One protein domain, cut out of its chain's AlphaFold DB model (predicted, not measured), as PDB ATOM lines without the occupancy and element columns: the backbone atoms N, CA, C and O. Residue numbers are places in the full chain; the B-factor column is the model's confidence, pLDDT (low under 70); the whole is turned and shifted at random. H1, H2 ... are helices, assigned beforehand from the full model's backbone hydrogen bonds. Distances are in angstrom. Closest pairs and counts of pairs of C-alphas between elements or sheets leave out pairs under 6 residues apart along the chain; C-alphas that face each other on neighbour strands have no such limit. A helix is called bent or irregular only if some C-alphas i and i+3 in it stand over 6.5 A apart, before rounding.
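AT A GLANCE: This is residues 15 to 164 of the 231 residues of an uncharacterized protein of Pyrenophora seminiperda CCB06 (UniProt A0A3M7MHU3). Two long helices, H1 and H2, make a V that closes near residues 43 and 51, and the short helix H4 fills its middle together with H6, which packs on H1. H3 and H5 pack toward the last residues of H2, H7 lies alongside H2, and H8 turns off from the end of H7, while residues 15 to 21 of H1 stick out. The printed part has 150 residues with eight named helices, H1 to H8 in order, and no named strand; its class is all helix. It is compact, with a radius of gyration of the C-alphas of 16.2 A and spans of 52 by 42 by 34 A.

HOW THE PARTS SIT: The longest helix, H1, residues 15 to 43, touches H6, residues 109 to 125, with its residues 23 to 34 alone, at a steep tilt of 48 degrees, the same way; their closest C-alphas, of Arg 26 and Val 111, are 5.6 A apart. H6 has a kink of 34 degrees near residue 118 and is only just irregular, with C-alphas 117 and 120 6.8 A apart. H4, residues 89 to 98, is about perpendicular to H1 at 87 degrees and touches it, closest at the C-alphas of Thr 37 and Ser 98, 5.6 A. H4 also touches H6, closest at the C-alphas of Thr 91 and Pro 120, 5.5 A. The hub is H2, residues 49 to 70, which touches four helices. With residues 58 to 66 alone it touches H4 at a steep tilt of 57 degrees, closest at the C-alphas of Val 62 and Ala 96, 4.7 A. It touches H7, residues 135 to 145, at a shallow tilt of 27 degrees, the same way, closest at the C-alphas of Gln 63 and Ala 140, 4.7 A. It touches H3, residues 79 to 85, closest at the C-alphas of Val 69 and Phe 81, 5.3 A, and H5, residues 101 to 106, closest at those of Met 65 and Pro 101, 5.5 A. H8, residues 148 to 163, and H7 touch only at the corner, closest at the C-alphas of Thr 142 and Gly 148, 5.1 A; H8 and H2 are apart. Every O i to N i+4 pair is within hydrogen-bond range in H1, H3, H4, H5 and H7, against 15 of 18 in H2, 10 of 13 in H6 and 11 of 12 in H8.

IN THESE COORDINATES: H1 runs 42.3 A from C-alpha 15 at (157.130, 112.693, 85.997) to C-alpha 43 at (120.943, 93.678, 96.726). H2 is 32.8 A long, H6 24.9 A and H8 21.6 A, ending at C-alpha 163, (116.426, 108.821, 116.748).

THE WHOLE: The C-alphas of Gln 15 and Ser 164, the two farthest apart, are 53.2 A apart. The printed part has no cut and no long link. Confidence is low, with pLDDT under 70, in residues 44 to 54, 72 to 77 and 143 to 164.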
ATOM      1  N   GLN A  15     157.027 113.462  84.756       91.94
ATOM      2  CA  GLN A  15     157.130 112.693  85.997       91.94
ATOM      3  C   GLN A  15     155.953 112.978  86.943       91.94
ATOM      4  O   GLN A  15     155.311 112.043  87.425       91.94
ATOM      5  N   LYS A  16     155.589 114.252  87.134       92.12
ATOM      6  CA  LYS A  16     154.397 114.637  87.912       92.12
ATOM      7  C   LYS A  16     153.119 114.041  87.330       92.12
ATOM      8  O   LYS A  16     152.236 113.615  88.075       92.12
ATOM      9  N   LEU A  17     152.992 114.020  86.002       93.50
ATOM     10  CA  LEU A  17     151.839 113.424  85.334       93.50
ATOM     11  C   LEU A  17     151.774 111.915  85.587       93.50
ATOM     12  O   LEU A  17     150.707 111.402  85.920       93.50
ATOM     13  N   LYS A  18     152.909 111.213  85.505       93.56
ATOM     14  CA  LYS A  18     153.004 109.778  85.803       93.56
ATOM     15  C   LYS A  18     152.617 109.464  87.249       93.56
ATOM     16  O   LYS A  18     151.871 108.513  87.495       93.56
ATOM     17  N   GLU A  19     153.076 110.267  88.203       93.44
ATOM     18  CA  GLU A  19     152.714 110.134  89.619       93.44
ATOM     19  C   GLU A  19     151.216 110.356  89.841       93.44
ATOM     20  O   GLU A  19     150.561 109.545  90.500       93.44
ATOM     21  N   LYS A  20     150.645 111.400  89.224       93.44
ATOM     22  CA  LYS A  20     149.198 111.651  89.250       93.44
ATOM     23  C   LYS A  20     148.415 110.485  88.657       93.44
ATOM     24  O   LYS A  20     147.479 110.017  89.295       93.44
ATOM     25  N   ALA A  21     148.802 109.991  87.482       94.62
ATOM     26  CA  ALA A  21     148.131 108.873  86.822       94.62
ATOM     27  C   ALA A  21     148.178 107.598  87.677       94.62
ATOM     28  O   ALA A  21     147.162 106.933  87.859       94.62
ATOM     29  N   THR A  22     149.334 107.303  88.276       94.50
ATOM     30  CA  THR A  22     149.500 106.152  89.177       94.50
ATOM     31  C   THR A  22     148.610 106.287  90.411       94.50
ATOM     32  O   THR A  22     147.972 105.324  90.833       94.50
ATOM     33  N   ARG A  23     148.528 107.488  90.991       93.69
ATOM     34  CA  ARG A  23     147.631 107.756  92.113       93.69
ATOM     35  C   ARG A  23     146.161 107.592  91.721       93.69
ATOM     36  O   ARG A  23     145.433 106.933  92.452       93.69
ATOM     37  N   PHE A  24     145.743 108.129  90.575       95.69
ATOM     38  CA  PHE A  24     144.379 107.955  90.073       95.69
ATOM     39  C   PHE A  24     144.028 106.483  89.846       95.69
ATOM     40  O   PHE A  24     142.940 106.063  90.222       95.69
ATOM     41  N   ALA A  25     144.947 105.681  89.303       95.88
ATOM     42  CA  ALA A  25     144.728 104.247  89.122       95.88
ATOM     43  C   ALA A  25     144.453 103.528  90.458       95.88
ATOM     44  O   ALA A  25     143.531 102.724  90.547       95.88
ATOM     45  N   ARG A  26     145.200 103.873  91.514       95.50
ATOM     46  CA  ARG A  26     144.996 103.325  92.868       95.50
ATOM     47  C   ARG A  26     143.676 103.780  93.487       95.50
ATOM     48  O   ARG A  26     142.991 102.990  94.126       95.50
ATOM     49  N   GLU A  27     143.311 105.050  93.303       96.81
ATOM     50  CA  GLU A  27     142.019 105.573  93.764       96.81
ATOM     51  C   GLU A  27     140.856 104.844  93.058       96.81
ATOM     52  O   GLU A  27     139.894 104.456  93.719       96.81
ATOM     53  N   LEU A  28     140.971 104.578  91.751       96.38
ATOM     54  CA  LEU A  28     139.980 103.810  90.987       96.38
ATOM     55  C   LEU A  28     139.846 102.364  91.474       96.38
ATOM     56  O   LEU A  28     138.721 101.904  91.655       96.38
ATOM     57  N   GLU A  29     140.959 101.676  91.739       95.56
ATOM     58  CA  GLU A  29     140.949 100.310  92.286       95.56
ATOM     59  C   GLU A  29     140.153 100.239  93.599       95.56
ATOM     60  O   GLU A  29     139.278  99.390  93.773       95.56
ATOM     61  N   VAL A  30     140.397 101.184  94.512       97.31
ATOM     62  CA  VAL A  30     139.674 101.260  95.789       97.31
ATOM     63  C   VAL A  30     138.183 101.532  95.577       97.31
ATOM     64  O   VAL A  30     137.343 100.900  96.221       97.31
ATOM     65  N   LEU A  31     137.842 102.459  94.677       95.88
ATOM     66  CA  LEU A  31     136.453 102.804  94.376       95.88
ATOM     67  C   LEU A  31     135.687 101.639  93.740       95.88
ATOM     68  O   LEU A  31     134.510 101.467  94.049       95.88
ATOM     69  N   GLU A  32     136.334 100.821  92.909       95.75
ATOM     70  CA  GLU A  32     135.730  99.615  92.337       95.75
ATOM     71  C   GLU A  32     135.376  98.603  93.434       95.75
ATOM     72  O   GLU A  32     134.261  98.075  93.469       95.75
ATOM     73  N   VAL A  33     136.280  98.371  94.390       95.69
ATOM     74  CA  VAL A  33     135.996  97.497  95.539       95.69
ATOM     75  C   VAL A  33     134.826  98.039  96.362       95.69
ATOM     76  O   VAL A  33     133.918  97.284  96.712       95.69
ATOM     77  N   PHE A  34     134.799  99.344  96.639       95.81
ATOM     78  CA  PHE A  34     133.703  99.964  97.387       95.81
ATOM     79  C   PHE A  34     132.363  99.897  96.653       95.81
ATOM     80  O   PHE A  34     131.345  99.612  97.286       95.81
ATOM     81  N   ALA A  35     132.357 100.097  95.334       93.50
ATOM     82  CA  ALA A  35     131.162  99.962  94.511       93.50
ATOM     83  C   ALA A  35     130.606  98.532  94.559       93.50
ATOM     84  O   ALA A  35     129.411  98.350  94.774       93.50
ATOM     85  N   ASN A  36     131.468  97.515  94.483       92.12
ATOM     86  CA  ASN A  36     131.052  96.117  94.615       92.12
ATOM     87  C   ASN A  36     130.416  95.825  95.985       92.12
ATOM     88  O   ASN A  36     129.386  95.149  96.073       92.12
ATOM     89  N   THR A  37     130.995  96.354  97.069       92.50
ATOM     90  CA  THR A  37     130.400  96.247  98.411       92.50
ATOM     91  C   THR A  37     129.040  96.940  98.466       92.50
ATOM     92  O   THR A  37     128.100  96.408  99.054       92.50
ATOM     93  N   LEU A  38     128.906  98.106  97.832       90.38
ATOM     94  CA  LEU A  38     127.663  98.868  97.781       90.38
ATOM     95  C   LEU A  38     126.554  98.134  97.021       90.38
ATOM     96  O   LEU A  38     125.412  98.108  97.475       90.38
ATOM     97  N   GLU A  39     126.876  97.545  95.874       88.50
ATOM     98  CA  GLU A  39     125.936  96.737  95.096       88.50
ATOM     99  C   GLU A  39     125.442  95.543  95.906       88.50
ATOM    100  O   GLU A  39     124.239  95.277  95.944       88.50
ATOM    101  N   TRP A  40     126.350  94.865  96.617       87.25
ATOM    102  CA  TRP A  40     125.956  93.812  97.546       87.25
ATOM    103  C   TRP A  40     125.029  94.350  98.631       87.25
ATOM    104  O   TRP A  40     123.987  93.744  98.883       87.25
ATOM    105  N   LEU A  41     125.365  95.495  99.236       86.44
ATOM    106  CA  LEU A  41     124.495  96.115 100.218       86.44
ATOM    107  C   LEU A  41     123.114  96.363  99.593       86.44
ATOM    108  O   LEU A  41     122.126  95.854 100.093       86.44
ATOM    109  N   ARG A  42     122.990  97.027  98.453       84.44
ATOM    110  CA  ARG A  42     121.671  97.290  97.847       84.44
ATOM    111  C   ARG A  42     120.889  96.016  97.500       84.44
ATOM    112  O   ARG A  42     119.677  95.991  97.659       84.44
ATOM    113  N   GLY A  43     121.572  94.954  97.076       76.00
ATOM    114  CA  GLY A  43     120.943  93.678  96.726       76.00
ATOM    115  C   GLY A  43     120.560  92.791  97.917       76.00
ATOM    116  O   GLY A  43     119.813  91.829  97.726       76.00
ATOM    117  N   ALA A  44     121.057  93.082  99.124       68.06
ATOM    118  CA  ALA A  44     120.879  92.209 100.285       68.06
ATOM    119  C   ALA A  44     119.418  92.079 100.751       68.06
ATOM    120  O   ALA A  44     119.043  91.045 101.293       68.06
ATOM    121  N   ASP A  45     118.592  93.092 100.481       63.00
ATOM    122  CA  ASP A  45     117.181  93.120 100.886       63.00
ATOM    123  C   ASP A  45     116.277  92.300  99.940       63.00
ATOM    124  O   ASP A  45     115.081  92.145 100.182       63.00
ATOM    125  N   SER A  46     116.834  91.748  98.854       63.22
ATOM    126  CA  SER A  46     116.094  90.869  97.945       63.22
ATOM    127  C   SER A  46     116.001  89.445  98.509       63.22
ATOM    128  O   SER A  46     117.002  88.848  98.904       63.22
ATOM    129  N   VAL A  47     114.791  88.874  98.506       56.81
ATOM    130  CA  VAL A  47     114.430  87.546  99.069       56.81
ATOM    131  C   VAL A  47     115.059  86.372  98.289       56.81
ATOM    132  O   VAL A  47     114.745  85.201  98.499       56.81
ATOM    133  N   ASP A  48     115.965  86.658  97.362       59.72
ATOM    134  CA  ASP A  48     116.450  85.678  96.410       59.72
ATOM    135  C   ASP A  48     117.499  84.740  97.035       59.72
ATOM    136  O   ASP A  48     118.419  85.166  97.740       59.72
ATOM    137  N   LYS A  49     117.406  83.431  96.763       54.66
ATOM    138  CA  LYS A  49     118.227  82.388  97.425       54.66
ATOM    139  C   LYS A  49     119.741  82.555  97.187       54.66
ATOM    140  O   LYS A  49     120.551  82.072  97.979       54.66
ATOM    141  N   GLY A  50     120.145  83.285  96.143       58.50
ATOM    142  CA  GLY A  50     121.544  83.663  95.880       58.50
ATOM    143  C   GLY A  50     122.101  84.765  96.799       58.50
ATOM    144  O   GLY A  50     123.310  85.023  96.809       58.50
ATOM    145  N   CYS A  51     121.247  85.431  97.577       61.22
ATOM    146  CA  CYS A  51     121.621  86.502  98.493       61.22
ATOM    147  C   CYS A  51     122.296  85.967  99.771       61.22
ATOM    148  O   CYS A  51     123.363  86.448 100.162       61.22
ATOM    149  N   ALA A  52     121.765  84.884 100.349       61.84
ATOM    150  CA  ALA A  52     122.238  84.327 101.620       61.84
ATOM    151  C   ALA A  52     123.725  83.918 101.593       61.84
ATOM    152  O   ALA A  52     124.487  84.235 102.509       61.84
ATOM    153  N   LYS A  53     124.184  83.270 100.510       63.81
ATOM    154  CA  LYS A  53     125.593  82.856 100.364       63.81
ATOM    155  C   LYS A  53     126.542  84.054 100.231       63.81
ATOM    156  O   LYS A  53     127.634  84.034 100.797       63.81
ATOM    157  N   ARG A  54     126.127  85.106  99.512       65.62
ATOM    158  CA  ARG A  54     126.898  86.357  99.392       65.62
ATOM    159  C   ARG A  54     126.951  87.096 100.725       65.62
ATOM    160  O   ARG A  54     128.013  87.595 101.092       65.62
ATOM    161  N   SER A  55     125.853  87.093 101.475       71.81
ATOM    162  CA  SER A  55     125.777  87.710 102.798       71.81
ATOM    163  C   SER A  55     126.706  87.035 103.820       71.81
ATOM    164  O   SER A  55     127.478  87.702 104.513       71.81
ATOM    165  N   ALA A  56     126.761  85.697 103.826       76.25
ATOM    166  CA  ALA A  56     127.642  84.939 104.719       76.25
ATOM    167  C   ALA A  56     129.135  85.279 104.541       76.25
ATOM    168  O   ALA A  56     129.878  85.357 105.524       76.25
ATOM    169  N   ALA A  57     129.582  85.518 103.303       81.12
ATOM    170  CA  ALA A  57     130.969  85.889 103.028       81.12
ATOM    171  C   ALA A  57     131.332  87.255 103.636       81.12
ATOM    172  O   ALA A  57     132.373  87.371 104.282       81.12
ATOM    173  N   HIS A  58     130.474  88.267 103.475       83.56
ATOM    174  CA  HIS A  58     130.701  89.614 104.011       83.56
ATOM    175  C   HIS A  58     130.621  89.628 105.537       83.56
ATOM    176  O   HIS A  58     131.524  90.158 106.183       83.56
ATOM    177  N   ARG A  59     129.638  88.930 106.120       84.69
ATOM    178  CA  ARG A  59     129.577  88.682 107.569       84.69
ATOM    179  C   ARG A  59     130.887  88.094 108.093       84.69
ATOM    180  O   ARG A  59     131.443  88.579 109.076       84.69
ATOM    181  N   GLY A  60     131.401  87.065 107.416       85.81
ATOM    182  CA  GLY A  60     132.656  86.416 107.782       85.81
ATOM    183  C   GLY A  60     133.870  87.346 107.691       85.81
ATOM    184  O   GLY A  60     134.776  87.232 108.514       85.81
ATOM    185  N   ARG A  61     133.900  88.279 106.730       90.56
ATOM    186  CA  ARG A  61     134.959  89.300 106.640       90.56
ATOM    187  C   ARG A  61     134.898  90.268 107.812       90.56
ATOM    188  O   ARG A  61     135.911  90.432 108.486       90.56
ATOM    189  N   VAL A  62     133.714  90.813 108.100       90.31
ATOM    190  CA  VAL A  62     133.503  91.755 109.207       90.31
ATOM    191  C   VAL A  62     133.915  91.126 110.532       90.31
ATOM    192  O   VAL A  62     134.708  91.708 111.265       90.31
ATOM    193  N   GLN A  63     133.455  89.904 110.806       87.88
ATOM    194  CA  GLN A  63     133.786  89.192 112.040       87.88
ATOM    195  C   GLN A  63     135.300  88.973 112.188       87.88
ATOM    196  O   GLN A  63     135.875  89.210 113.250       87.88
ATOM    197  N   LYS A  64     135.974  88.543 111.113       88.62
ATOM    198  CA  LYS A  64     137.427  88.332 111.132       88.62
ATOM    199  C   LYS A  64     138.194  89.641 111.305       88.62
ATOM    200  O   LYS A  64     139.165  89.654 112.047       88.62
ATOM    201  N   MET A  65     137.759  90.725 110.661       90.75
ATOM    202  CA  MET A  65     138.392  92.040 110.797       90.75
ATOM    203  C   MET A  65     138.224  92.607 112.208       90.75
ATOM    204  O   MET A  65     139.192  93.085 112.784       90.75
ATOM    205  N   MET A  66     137.023  92.501 112.787       86.94
ATOM    206  CA  MET A  66     136.758  92.886 114.177       86.94
ATOM    207  C   MET A  66     137.673  92.135 115.137       86.94
ATOM    208  O   MET A  66     138.264  92.741 116.027       86.94
ATOM    209  N   LYS A  67     137.814  90.820 114.935       85.00
ATOM    210  CA  LYS A  67     138.741  90.014 115.718       85.00
ATOM    211  C   LYS A  67     140.171  90.513 115.531       85.00
ATOM    212  O   LYS A  67     140.830  90.750 116.523       85.00
ATOM    213  N   GLU A  68     140.648  90.713 114.311       87.12
ATOM    214  CA  GLU A  68     142.034  91.138 114.071       87.12
ATOM    215  C   GLU A  68     142.361  92.496 114.716       87.12
ATOM    216  O   GLU A  68     143.406  92.662 115.336       87.12
ATOM    217  N   VAL A  69     141.446  93.461 114.610       85.62
ATOM    218  CA  VAL A  69     141.671  94.847 115.044       85.62
ATOM    219  C   VAL A  69     141.464  95.039 116.547       85.62
ATOM    220  O   VAL A  69     142.120  95.888 117.145       85.62
ATOM    221  N   HIS A  70     140.584  94.247 117.166       77.44
ATOM    222  CA  HIS A  70     140.242  94.364 118.587       77.44
ATOM    223  C   HIS A  70     140.643  93.143 119.429       77.44
ATOM    224  O   HIS A  70     140.261  93.054 120.596       77.44
ATOM    225  N   SER A  71     141.396  92.185 118.878       71.56
ATOM    226  CA  SER A  71     141.939  91.088 119.685       71.56
ATOM    227  C   SER A  71     142.941  91.631 120.690       71.56
ATOM    228  O   SER A  71     143.884  92.328 120.334       71.56
ATOM    229  N   THR A  72     142.806  91.201 121.939       59.31
ATOM    230  CA  THR A  72     143.810  91.385 122.995       59.31
ATOM    231  C   THR A  72     144.961  90.379 122.843       59.31
ATOM    232  O   THR A  72     145.391  89.775 123.825       59.31
ATOM    233  N   SER A  73     145.382  90.102 121.605       61.00
ATOM    234  CA  SER A  73     146.503  89.201 121.327       61.00
ATOM    235  C   SER A  73     147.790  89.804 121.892       61.00
ATOM    236  O   SER A  73     147.956  91.020 121.894       61.00
ATOM    237  N   THR A  74     148.705  88.959 122.363       55.06
ATOM    238  CA  THR A  74     150.033  89.378 122.837       55.06
ATOM    239  C   THR A  74     150.980  89.769 121.701       55.06
ATOM    240  O   THR A  74     152.068  90.273 121.965       55.06
ATOM    241  N   GLU A  75     150.597  89.533 120.443       60.56
ATOM    242  CA  GLU A  75     151.400  89.919 119.283       60.56
ATOM    243  C   GLU A  75     151.220  91.399 118.915       60.56
ATOM    244  O   GLU A  75     150.124  91.945 119.060       60.56
ATOM    245  N   PRO A  76     152.279  92.062 118.411       59.75
ATOM    246  CA  PRO A  76     152.184  93.443 117.968       59.75
ATOM    247  C   PRO A  76     151.187  93.570 116.812       59.75
ATOM    248  O   PRO A  76     151.401  93.050 115.716       59.75
ATOM    249  N   THR A  77     150.103  94.306 117.048       67.88
ATOM    250  CA  THR A  77     149.115  94.642 116.023       67.88
ATOM    251  C   THR A  77     149.782  95.453 114.911       67.88
ATOM    252  O   THR A  77     150.354  96.515 115.160       67.88
ATOM    253  N   GLN A  78     149.703  94.969 113.669       82.44
ATOM    254  CA  GLN A  78     150.275  95.660 112.511       82.44
ATOM    255  C   GLN A  78     149.726  97.095 112.404       82.44
ATOM    256  O   GLN A  78     148.530  97.321 112.588       82.44
ATOM    257  N   GLU A  79     150.579  98.060 112.040       89.00
ATOM    258  CA  GLU A  79     150.249  99.499 111.999       89.00
ATOM    259  C   GLU A  79     148.948  99.812 111.236       89.00
ATOM    260  O   GLU A  79     148.161 100.671 111.632       89.00
ATOM    261  N   ARG A  80     148.661  99.065 110.165       91.44
ATOM    262  CA  ARG A  80     147.419  99.202 109.390       91.44
ATOM    263  C   ARG A  80     146.170  98.903 110.213       91.44
ATOM    264  O   ARG A  80     145.195  99.642 110.127       91.44
ATOM    265  N   PHE A  81     146.202  97.857 111.033       90.75
ATOM    266  CA  PHE A  81     145.099  97.520 111.929       90.75
ATOM    267  C   PHE A  81     144.987  98.512 113.083       90.75
ATOM    268  O   PHE A  81     143.874  98.869 113.453       90.75
ATOM    269  N   VAL A  82     146.110  99.053 113.564       89.12
ATOM    270  CA  VAL A  82     146.094 100.175 114.514       89.12
ATOM    271  C   VAL A  82     145.395 101.387 113.895       89.12
ATOM    272  O   VAL A  82     144.539 101.991 114.529       89.12
ATOM    273  N   ARG A  83     145.675 101.737 112.636       91.75
ATOM    274  CA  ARG A  83     144.975 102.842 111.958       91.75
ATOM    275  C   ARG A  83     143.480 102.569 111.782       91.75
ATOM    276  O   ARG A  83     142.682 103.475 111.994       91.75
ATOM    277  N   LEU A  84     143.103 101.334 111.446       90.81
ATOM    278  CA  LEU A  84     141.697 100.925 111.354       90.81
ATOM    279  C   LEU A  84     140.978 100.996 112.710       90.81
ATOM    280  O   LEU A  84     139.827 101.415 112.749       90.81
ATOM    281  N   HIS A  85     141.659 100.663 113.810       86.19
ATOM    282  CA  HIS A  85     141.120 100.754 115.172       86.19
ATOM    283  C   HIS A  85     140.658 102.173 115.542       86.19
ATOM    284  O   HIS A  85     139.712 102.343 116.306       86.19
ATOM    285  N   HIS A  86     141.328 103.198 115.010       85.94
ATOM    286  CA  HIS A  86     141.034 104.601 115.310       85.94
ATOM    287  C   HIS A  86     139.985 105.226 114.379       85.94
ATOM    288  O   HIS A  86     139.693 106.414 114.512       85.94
ATOM    289  N   MET A  87     139.432 104.468 113.428       86.12
ATOM    290  CA  MET A  87     138.363 104.971 112.566       86.12
ATOM    291  C   MET A  87     137.018 104.995 113.292       86.12
ATOM    292  O   MET A  87     136.795 104.280 114.271       86.12
ATOM    293  N   ASP A  88     136.090 105.804 112.781       88.06
ATOM    294  CA  ASP A  88     134.701 105.698 113.197       88.06
ATOM    295  C   ASP A  88     134.145 104.316 112.834       88.06
ATOM    296  O   ASP A  88     134.532 103.690 111.842       88.06
ATOM    297  N   MET A  89     133.220 103.837 113.662       85.50
ATOM    298  CA  MET A  89     132.710 102.474 113.558       85.50
ATOM    299  C   MET A  89     132.042 102.209 112.205       85.50
ATOM    300  O   MET A  89     132.190 101.128 111.639       85.50
ATOM    301  N   THR A  90     131.325 103.193 111.670       89.44
ATOM    302  CA  THR A  90     130.598 103.056 110.409       89.44
ATOM    303  C   THR A  90     131.564 102.859 109.244       89.44
ATOM    304  O   THR A  90     131.433 101.898 108.480       89.44
ATOM    305  N   THR A  91     132.582 103.713 109.136       92.75
ATOM    306  CA  THR A  91     133.631 103.578 108.121       92.75
ATOM    307  C   THR A  91     134.416 102.286 108.300       92.75
ATOM    308  O   THR A  91     134.663 101.573 107.323       92.75
ATOM    309  N   PHE A  92     134.762 101.941 109.541       92.25
ATOM    310  CA  PHE A  92     135.444 100.693 109.850       92.25
ATOM    311  C   PHE A  92     134.653  99.476 109.348       92.25
ATOM    312  O   PHE A  92     135.197  98.644 108.618       92.25
ATOM    313  N   LEU A  93     133.361  99.379 109.681       91.31
ATOM    314  CA  LEU A  93     132.508  98.256 109.281       91.31
ATOM    315  C   LEU A  93     132.365  98.160 107.759       91.31
ATOM    316  O   LEU A  93     132.331  97.055 107.213       91.31
ATOM    317  N   PHE A  94     132.342  99.296 107.064       93.69
ATOM    318  CA  PHE A  94     132.309  99.319 105.605       93.69
ATOM    319  C   PHE A  94     133.604  98.770 104.989       93.69
ATOM    320  O   PHE A  94     133.565  97.931 104.079       93.69
ATOM    321  N   ILE A  95     134.765  99.180 105.510       95.38
ATOM    322  CA  ILE A  95     136.065  98.633 105.095       95.38
ATOM    323  C   ILE A  95     136.127  97.135 105.410       95.38
ATOM    324  O   ILE A  95     136.558  96.344 104.570       95.38
ATOM    325  N   ALA A  96     135.643  96.729 106.582       93.31
ATOM    326  CA  ALA A  96     135.612  95.342 107.024       93.31
ATOM    327  C   ALA A  96     134.692  94.453 106.166       93.31
ATOM    328  O   ALA A  96     134.966  93.268 105.997       93.31
ATOM    329  N   ALA A  97     133.621  95.004 105.586       93.00
ATOM    330  CA  ALA A  97     132.809  94.300 104.591       93.00
ATOM    331  C   ALA A  97     133.530  94.186 103.236       93.00
ATOM    332  O   ALA A  97     133.434  93.162 102.548       93.00
ATOM    333  N   SER A  98     134.282  95.224 102.874       94.75
ATOM    334  CA  SER A  98     134.966  95.348 101.585       94.75
ATOM    335  C   SER A  98     136.216  94.471 101.477       94.75
ATOM    336  O   SER A  98     136.466  93.877 100.429       94.75
ATOM    337  N   TYR A  99     136.974  94.323 102.564       95.12
ATOM    338  CA  TYR A  99     138.262  93.629 102.566       95.12
ATOM    339  C   TYR A  99     138.311  92.471 103.564       95.12
ATOM    340  O   TYR A  99     137.645  92.455 104.594       95.12
ATOM    341  N   THR A 100     139.153  91.479 103.271       93.75
ATOM    342  CA  THR A 100     139.561  90.472 104.267       93.75
ATOM    343  C   THR A 100     140.752  91.001 105.078       93.75
ATOM    344  O   THR A 100     141.490  91.839 104.552       93.75
ATOM    345  N   PRO A 101     141.020  90.493 106.297       91.75
ATOM    346  CA  PRO A 101     142.218  90.881 107.053       91.75
ATOM    347  C   PRO A 101     143.508  90.649 106.263       91.75
ATOM    348  O   PRO A 101     144.307  91.563 106.097       91.75
ATOM    349  N   LEU A 102     143.649  89.464 105.657       91.62
ATOM    350  CA  LEU A 102     144.781  89.144 104.784       91.62
ATOM    351  C   LEU A 102     144.876  90.097 103.580       91.62
ATOM    352  O   LEU A 102     145.972  90.436 103.146       91.62
ATOM    353  N   GLY A 103     143.735  90.542 103.047       93.00
ATOM    354  CA  GLY A 103     143.674  91.567 102.008       93.00
ATOM    355  C   GLY A 103     144.305  92.874 102.479       93.00
ATOM    356  O   GLY A 103     145.232  93.352 101.837       93.00
ATOM    357  N   ILE A 104     143.882  93.394 103.636       94.88
ATOM    358  CA  ILE A 104     144.453  94.610 104.238       94.88
ATOM    359  C   ILE A 104     145.959  94.474 104.494       94.88
ATOM    360  O   ILE A 104     146.714  95.406 104.210       94.88
ATOM    361  N   GLN A 105     146.418  93.316 104.975       91.56
ATOM    362  CA  GLN A 105     147.848  93.062 105.197       91.56
ATOM    363  C   GLN A 105     148.652  93.117 103.892       91.56
ATOM    364  O   GLN A 105     149.780  93.602 103.885       91.56
ATOM    365  N   ARG A 106     148.071  92.642 102.784       92.75
ATOM    366  CA  ARG A 106     148.742  92.526 101.480       92.75
ATOM    367  C   ARG A 106     148.622  93.751 100.580       92.75
ATOM    368  O   ARG A 106     149.309  93.789  99.565       92.75
ATOM    369  N   LEU A 107     147.769  94.723 100.907       93.56
ATOM    370  CA  LEU A 107     147.628  95.937 100.095       93.56
ATOM    371  C   LEU A 107     148.973  96.662  99.936       93.56
ATOM    372  O   LEU A 107     149.780  96.710 100.867       93.56
ATOM    373  N   ASP A 108     149.206  97.279  98.780       93.38
ATOM    374  CA  ASP A 108     150.273  98.275  98.670       93.38
ATOM    375  C   ASP A 108     149.989  99.432  99.637       93.38
ATOM    376  O   ASP A 108     148.830  99.781  99.879       93.38
ATOM    377  N   GLN A 109     151.038 100.043 100.191       93.50
ATOM    378  CA  GLN A 109     150.871 101.112 101.175       93.50
ATOM    379  C   GLN A 109     150.072 102.289 100.604       93.50
ATOM    380  O   GLN A 109     149.178 102.799 101.273       93.50
ATOM    381  N   ASN A 110     150.304 102.654  99.342       94.06
ATOM    382  CA  ASN A 110     149.583 103.762  98.721       94.06
ATOM    383  C   ASN A 110     148.112 103.422  98.468       94.06
ATOM    384  O   ASN A 110     147.258 104.304  98.545       94.06
ATOM    385  N   VAL A 111     147.805 102.158  98.156       96.06
ATOM    386  CA  VAL A 111     146.418 101.694  98.002       96.06
ATOM    387  C   VAL A 111     145.721 101.707  99.359       96.06
ATOM    388  O   VAL A 111     144.613 102.221  99.469       96.06
ATOM    389  N   PHE A 112     146.388 101.234 100.416       96.56
ATOM    390  CA  PHE A 112     145.861 101.323 101.777       96.56
ATOM    391  C   PHE A 112     145.615 102.778 102.202       96.56
ATOM    392  O   PHE A 112     144.555 103.090 102.735       96.56
ATOM    393  N   ASP A 113     146.529 103.701 101.899       96.31
ATOM    394  CA  ASP A 113     146.318 105.125 102.173       96.31
ATOM    395  C   ASP A 113     145.131 105.701 101.384       96.31
ATOM    396  O   ASP A 113     144.370 106.509 101.922       96.31
ATOM    397  N   CYS A 114     144.902 105.233 100.151       97.06
ATOM    398  CA  CYS A 114     143.689 105.560  99.399       97.06
ATOM    399  C   CYS A 114     142.429 105.003 100.080       97.06
ATOM    400  O   CYS A 114     141.454 105.741 100.197       97.06
ATOM    401  N   VAL A 115     142.443 103.765 100.594       97.19
ATOM    402  CA  VAL A 115     141.329 103.190 101.379       97.19
ATOM    403  C   VAL A 115     141.008 104.080 102.576       97.19
ATOM    404  O   VAL A 115     139.865 104.509 102.729       97.19
ATOM    405  N   MET A 116     142.017 104.415 103.383       96.62
ATOM    406  CA  MET A 116     141.846 105.227 104.592       96.62
ATOM    407  C   MET A 116     141.309 106.628 104.283       96.62
ATOM    408  O   MET A 116     140.526 107.178 105.055       96.62
ATOM    409  N   LYS A 117     141.709 107.205 103.146       96.06
ATOM    410  CA  LYS A 117     141.268 108.531 102.708       96.06
ATOM    411  C   LYS A 117     139.859 108.530 102.109       96.06
ATOM    412  O   LYS A 117     139.092 109.460 102.352       96.06
ATOM    413  N   LEU A 118     139.539 107.537 101.281       96.56
ATOM    414  CA  LEU A 118     138.310 107.517 100.487       96.56
ATOM    415  C   LEU A 118     137.130 106.917 101.247       96.56
ATOM    416  O   LEU A 118     136.011 107.383 101.053       96.56
ATOM    417  N   ALA A 119     137.353 105.929 102.120       95.44
ATOM    418  CA  ALA A 119     136.267 105.233 102.809       95.44
ATOM    419  C   ALA A 119     135.318 106.174 103.576       95.44
ATOM    420  O   ALA A 119     134.114 106.059 103.346       95.44
ATOM    421  N   PRO A 120     135.789 107.150 104.387       93.88
ATOM    422  CA  PRO A 120     134.882 108.050 105.106       93.88
ATOM    423  C   PRO A 120     133.988 108.857 104.156       93.88
ATOM    424  O   PRO A 120     132.780 108.969 104.348       93.88
ATOM    425  N   GLN A 121     134.576 109.375 103.072       93.31
ATOM    426  CA  GLN A 121     133.856 110.171 102.073       93.31
ATOM    427  C   GLN A 121     132.861 109.320 101.285       93.31
ATOM    428  O   GLN A 121     131.794 109.794 100.895       93.31
ATOM    429  N   TYR A 122     133.227 108.065 101.030       92.06
ATOM    430  CA  TYR A 122     132.388 107.129 100.306       92.06
ATOM    431  C   TYR A 122     131.163 106.746 101.142       92.06
ATOM    432  O   TYR A 122     130.028 106.822 100.676       92.06
ATOM    433  N   VAL A 123     131.389 106.412 102.410       89.50
ATOM    434  CA  VAL A 123     130.353 105.995 103.358       89.50
ATOM    435  C   VAL A 123     129.352 107.106 103.671       89.50
ATOM    436  O   VAL A 123     128.178 106.822 103.863       89.50
ATOM    437  N   GLN A 124     129.766 108.370 103.669       86.31
ATOM    438  CA  GLN A 124     128.837 109.486 103.879       86.31
ATOM    439  C   GLN A 124     127.874 109.714 102.707       86.31
ATOM    440  O   GLN A 124     126.820 110.314 102.890       86.31
ATOM    441  N   ARG A 125     128.232 109.283 101.491       86.69
ATOM    442  CA  ARG A 125     127.502 109.651 100.265       86.69
ATOM    443  C   ARG A 125     126.660 108.530  99.670       86.69
ATOM    444  O   ARG A 125     125.674 108.818  99.001       86.69
ATOM    445  N   TRP A 126     127.078 107.278  99.833       83.94
ATOM    446  CA  TRP A 126     126.627 106.190  98.956       83.94
ATOM    447  C   TRP A 126     125.819 105.055  99.600       83.94
ATOM    448  O   TRP A 126     124.897 104.571  98.926       83.94
ATOM    449  N   PRO A 127     126.147 104.563 100.813       81.38
ATOM    450  CA  PRO A 127     125.488 103.410 101.416       81.38
ATOM    451  C   PRO A 127     123.971 103.590 101.554       81.38
ATOM    452  O   PRO A 127     123.514 104.695 101.846       81.38
ATOM    453  N   PRO A 128     123.176 102.519 101.368       81.00
ATOM    454  CA  PRO A 128     121.731 102.592 101.550       81.00
ATOM    455  C   PRO A 128     121.377 102.867 103.016       81.00
ATOM    456  O   PRO A 128     122.041 102.363 103.921       81.00
ATOM    457  N   SER A 129     120.312 103.632 103.264       77.25
ATOM    458  CA  SER A 129     119.830 103.903 104.621       77.25
ATOM    459  C   SER A 129     119.597 102.596 105.381       77.25
ATOM    460  O   SER A 129     118.936 101.693 104.870       77.25
ATOM    461  N   GLY A 130     120.132 102.485 106.596       76.69
ATOM    462  CA  GLY A 130     119.904 101.316 107.443       76.69
ATOM    463  C   GLY A 130     120.869 100.140 107.236       76.69
ATOM    464  O   GLY A 130     120.747  99.138 107.935       76.69
ATOM    465  N   TRP A 131     121.852 100.233 106.330       83.81
ATOM    466  CA  TRP A 131     122.759  99.114 106.021       83.81
ATOM    467  C   TRP A 131     123.529  98.561 107.235       83.81
ATOM    468  O   TRP A 131     123.792  97.361 107.293       83.81
ATOM    469  N   LEU A 132     123.842  99.416 108.215       82.69
ATOM    470  CA  LEU A 132     124.472  99.035 109.487       82.69
ATOM    471  C   LEU A 132     123.569  98.172 110.376       82.69
ATOM    472  O   LEU A 132     124.066  97.329 111.119       82.69
ATOM    473  N   HIS A 133     122.252  98.362 110.286       77.00
ATOM    474  CA  HIS A 133     121.260  97.677 111.123       77.00
ATOM    475  C   HIS A 133     120.903  96.297 110.580       77.00
ATOM    476  O   HIS A 133     120.104  95.575 111.171       77.00
ATOM    477  N   ARG A 134     121.494  95.908 109.450       79.12
ATOM    478  CA  ARG A 134     121.286  94.579 108.903       79.12
ATOM    479  C   ARG A 134     121.845  93.530 109.841       79.12
ATOM    480  O   ARG A 134     122.933  93.674 110.410       79.12
ATOM    481  N   THR A 135     121.078  92.457 109.979       74.75
ATOM    482  CA  THR A 135     121.310  91.400 110.959       74.75
ATOM    483  C   THR A 135     122.716  90.821 110.847       74.75
ATOM    484  O   THR A 135     123.312  90.448 111.850       74.75
ATOM    485  N   GLU A 136     123.314  90.787 109.662       75.44
ATOM    486  CA  GLU A 136     124.643  90.222 109.466       75.44
ATOM    487  C   GLU A 136     125.761  91.070 110.061       75.44
ATOM    488  O   GLU A 136     126.706  90.509 110.617       75.44
ATOM    489  N   PHE A 137     125.640  92.397 110.013       79.62
ATOM    490  CA  PHE A 137     126.574  93.292 110.691       79.62
ATOM    491  C   PHE A 137     126.397  93.200 112.204       79.62
ATOM    492  O   PHE A 137     127.375  93.005 112.926       79.62
ATOM    493  N   GLN A 138     125.151  93.209 112.681       77.81
ATOM    494  CA  GLN A 138     124.842  93.049 114.104       77.81
ATOM    495  C   GLN A 138     125.378  91.718 114.660       77.81
ATOM    496  O   GLN A 138     126.027  91.680 115.711       77.81
ATOM    497  N   LEU A 139     125.172  90.617 113.932       73.38
ATOM    498  CA  LEU A 139     125.666  89.290 114.299       73.38
ATOM    499  C   LEU A 139     127.191  89.193 114.223       73.38
ATOM    500  O   LEU A 139     127.796  88.524 115.057       73.38
ATOM    501  N   ALA A 140     127.831  89.816 113.229       71.81
ATOM    502  CA  ALA A 140     129.289  89.819 113.133       71.81
ATOM    503  C   ALA A 140     129.919  90.527 114.335       71.81
ATOM    504  O   ALA A 140     130.876  90.015 114.920       71.81
ATOM    505  N   VAL A 141     129.369  91.669 114.745       71.88
ATOM    506  CA  VAL A 141     129.938  92.422 115.861       71.88
ATOM    507  C   VAL A 141     129.677  91.742 117.208       71.88
ATOM    508  O   VAL A 141     130.595  91.602 118.020       71.88
ATOM    509  N   THR A 142     128.456  91.253 117.440       70.38
ATOM    510  CA  THR A 142     128.120  90.521 118.677       70.38
ATOM    511  C   THR A 142     128.945  89.243 118.836       70.38
ATOM    512  O   THR A 142     129.426  88.965 119.931       70.38
ATOM    513  N   ALA A 143     129.194  88.504 117.749       66.69
ATOM    514  CA  ALA A 143     130.003  87.283 117.785       66.69
ATOM    515  C   ALA A 143     131.501  87.530 118.041       66.69
ATOM    516  O   ALA A 143     132.199  86.622 118.486       66.69
ATOM    517  N   SER A 144     132.013  88.725 117.732       63.94
ATOM    518  CA  SER A 144     133.449  89.034 117.826       63.94
ATOM    519  C   SER A 144     133.863  89.602 119.180       63.94
ATOM    520  O   SER A 144     135.020  89.484 119.565       63.94
ATOM    521  N   THR A 145     132.942  90.254 119.886       58.75
ATOM    522  CA  THR A 145     133.283  91.098 121.039       58.75
ATOM    523  C   THR A 145     133.332  90.346 122.364       58.75
ATOM    524  O   THR A 145     133.983  90.833 123.280       58.75
ATOM    525  N   GLY A 146     132.698  89.172 122.499       54.12
ATOM    526  CA  GLY A 146     132.673  88.357 123.732       54.12
ATOM    527  C   GLY A 146     131.933  89.009 124.916       54.12
ATOM    528  O   GLY A 146     131.103  88.375 125.558       54.12
ATOM    529  N   LYS A 147     132.155  90.305 125.152       54.19
ATOM    530  CA  LYS A 147     131.371  91.244 125.954       54.19
ATOM    531  C   LYS A 147     130.601  92.169 125.009       54.19
ATOM    532  O   LYS A 147     130.891  93.357 124.888       54.19
ATOM    533  N   GLY A 148     129.602  91.622 124.318       51.94
ATOM    534  CA  GLY A 148     128.757  92.381 123.384       51.94
ATOM    535  C   GLY A 148     128.038  93.592 124.000       51.94
ATOM    536  O   GLY A 148     127.470  94.387 123.263       51.94
ATOM    537  N   SER A 149     128.074  93.767 125.324       50.44
ATOM    538  CA  SER A 149     127.446  94.863 126.061       50.44
ATOM    539  C   SER A 149     128.083  96.235 125.821       50.44
ATOM    540  O   SER A 149     127.344  97.207 125.729       50.44
ATOM    541  N   GLU A 150     129.407  96.349 125.677       51.88
ATOM    542  CA  GLU A 150     130.063  97.657 125.481       51.88
ATOM    543  C   GLU A 150     129.890  98.183 124.055       51.88
ATOM    544  O   GLU A 150     129.647  99.374 123.853       51.88
ATOM    545  N   PHE A 151     129.922  97.281 123.070       55.41
ATOM    546  CA  PHE A 151     129.576  97.629 121.697       55.41
ATOM    547  C   PHE A 151     128.078  97.882 121.548       55.41
ATOM    548  O   PHE A 151     127.710  98.891 120.965       55.41
ATOM    549  N   LYS A 152     127.209  97.022 122.105       54.91
ATOM    550  CA  LYS A 152     125.760  97.266 122.119       54.91
ATOM    551  C   LYS A 152     125.455  98.625 122.742       54.91
ATOM    552  O   LYS A 152     124.676  99.357 122.161       54.91
ATOM    553  N   ARG A 153     126.118  98.997 123.844       54.97
ATOM    554  CA  ARG A 153     125.971 100.316 124.469       54.97
ATOM    555  C   ARG A 153     126.369 101.444 123.515       54.97
ATOM    556  O   ARG A 153     125.546 102.310 123.273       54.97
ATOM    557  N   LYS A 154     127.563 101.406 122.913       53.75
ATOM    558  CA  LYS A 154     128.031 102.474 122.007       53.75
ATOM    559  C   LYS A 154     127.260 102.530 120.678       53.75
ATOM    560  O   LYS A 154     127.040 103.602 120.133       53.75
ATOM    561  N   TYR A 155     126.832 101.380 120.160       58.31
ATOM    562  CA  TYR A 155     125.995 101.270 118.965       58.31
ATOM    563  C   TYR A 155     124.574 101.771 119.236       58.31
ATOM    564  O   TYR A 155     124.046 102.525 118.433       58.31
ATOM    565  N   GLN A 156     123.985 101.421 120.385       57.12
ATOM    566  CA  GLN A 156     122.692 101.949 120.823       57.12
ATOM    567  C   GLN A 156     122.771 103.449 121.129       57.12
ATOM    568  O   GLN A 156     121.889 104.191 120.729       57.12
ATOM    569  N   GLU A 157     123.837 103.930 121.768       55.44
ATOM    570  CA  GLU A 157     124.077 105.368 121.954       55.44
ATOM    571  C   GLU A 157     124.057 106.113 120.610       55.44
ATOM    572  O   GLU A 157     123.441 107.165 120.512       55.44
ATOM    573  N   LEU A 158     124.642 105.549 119.549       53.59
ATOM    574  CA  LEU A 158     124.597 106.140 118.206       53.59
ATOM    575  C   LEU A 158     123.221 105.974 117.521       53.59
ATOM    576  O   LEU A 158     122.719 106.929 116.936       53.59
ATOM    577  N   GLU A 159     122.580 104.806 117.650       57.19
ATOM    578  CA  GLU A 159     121.237 104.490 117.122       57.19
ATOM    579  C   GLU A 159     120.142 105.385 117.729       57.19
ATOM    580  O   GLU A 159     119.204 105.783 117.039       57.19
ATOM    581  N   PHE A 160     120.274 105.744 119.009       52.22
ATOM    582  CA  PHE A 160     119.298 106.556 119.728       52.22
ATOM    583  C   PHE A 160     119.642 108.047 119.782       52.22
ATOM    584  O   PHE A 160     118.738 108.825 120.064       52.22
ATOM    585  N   VAL A 161     120.866 108.490 119.465       49.56
ATOM    586  CA  VAL A 161     121.182 109.928 119.305       49.56
ATOM    587  C   VAL A 161     120.643 110.483 117.977       49.56
ATOM    588  O   VAL A 161     120.155 111.608 117.959       49.56
ATOM    589  N   GLU A 162     120.604 109.697 116.893       47.25
ATOM    590  CA  GLU A 162     119.906 110.106 115.655       47.25
ATOM    591  C   GLU A 162     118.376 109.953 115.745       47.25
ATOM    592  O   GLU A 162     117.639 110.702 115.106       47.25
ATOM    593  N   ALA A 163     117.868 109.031 116.574       46.44
ATOM    594  CA  ALA A 163     116.426 108.821 116.748       46.44
ATOM    595  C   ALA A 163     115.771 109.711 117.825       46.44
ATOM    596  O   ALA A 163     114.540 109.782 117.889       46.44
ATOM    597  N   SER A 164     116.556 110.381 118.677       42.22
ATOM    598  CA  SER A 164     116.029 111.201 119.779       42.22
ATOM    599  C   SER A 164     115.714 112.646 119.405       42.22
ATOM    600  O   SER A 164     115.138 113.340 120.241       42.22
TER     601      SER A 164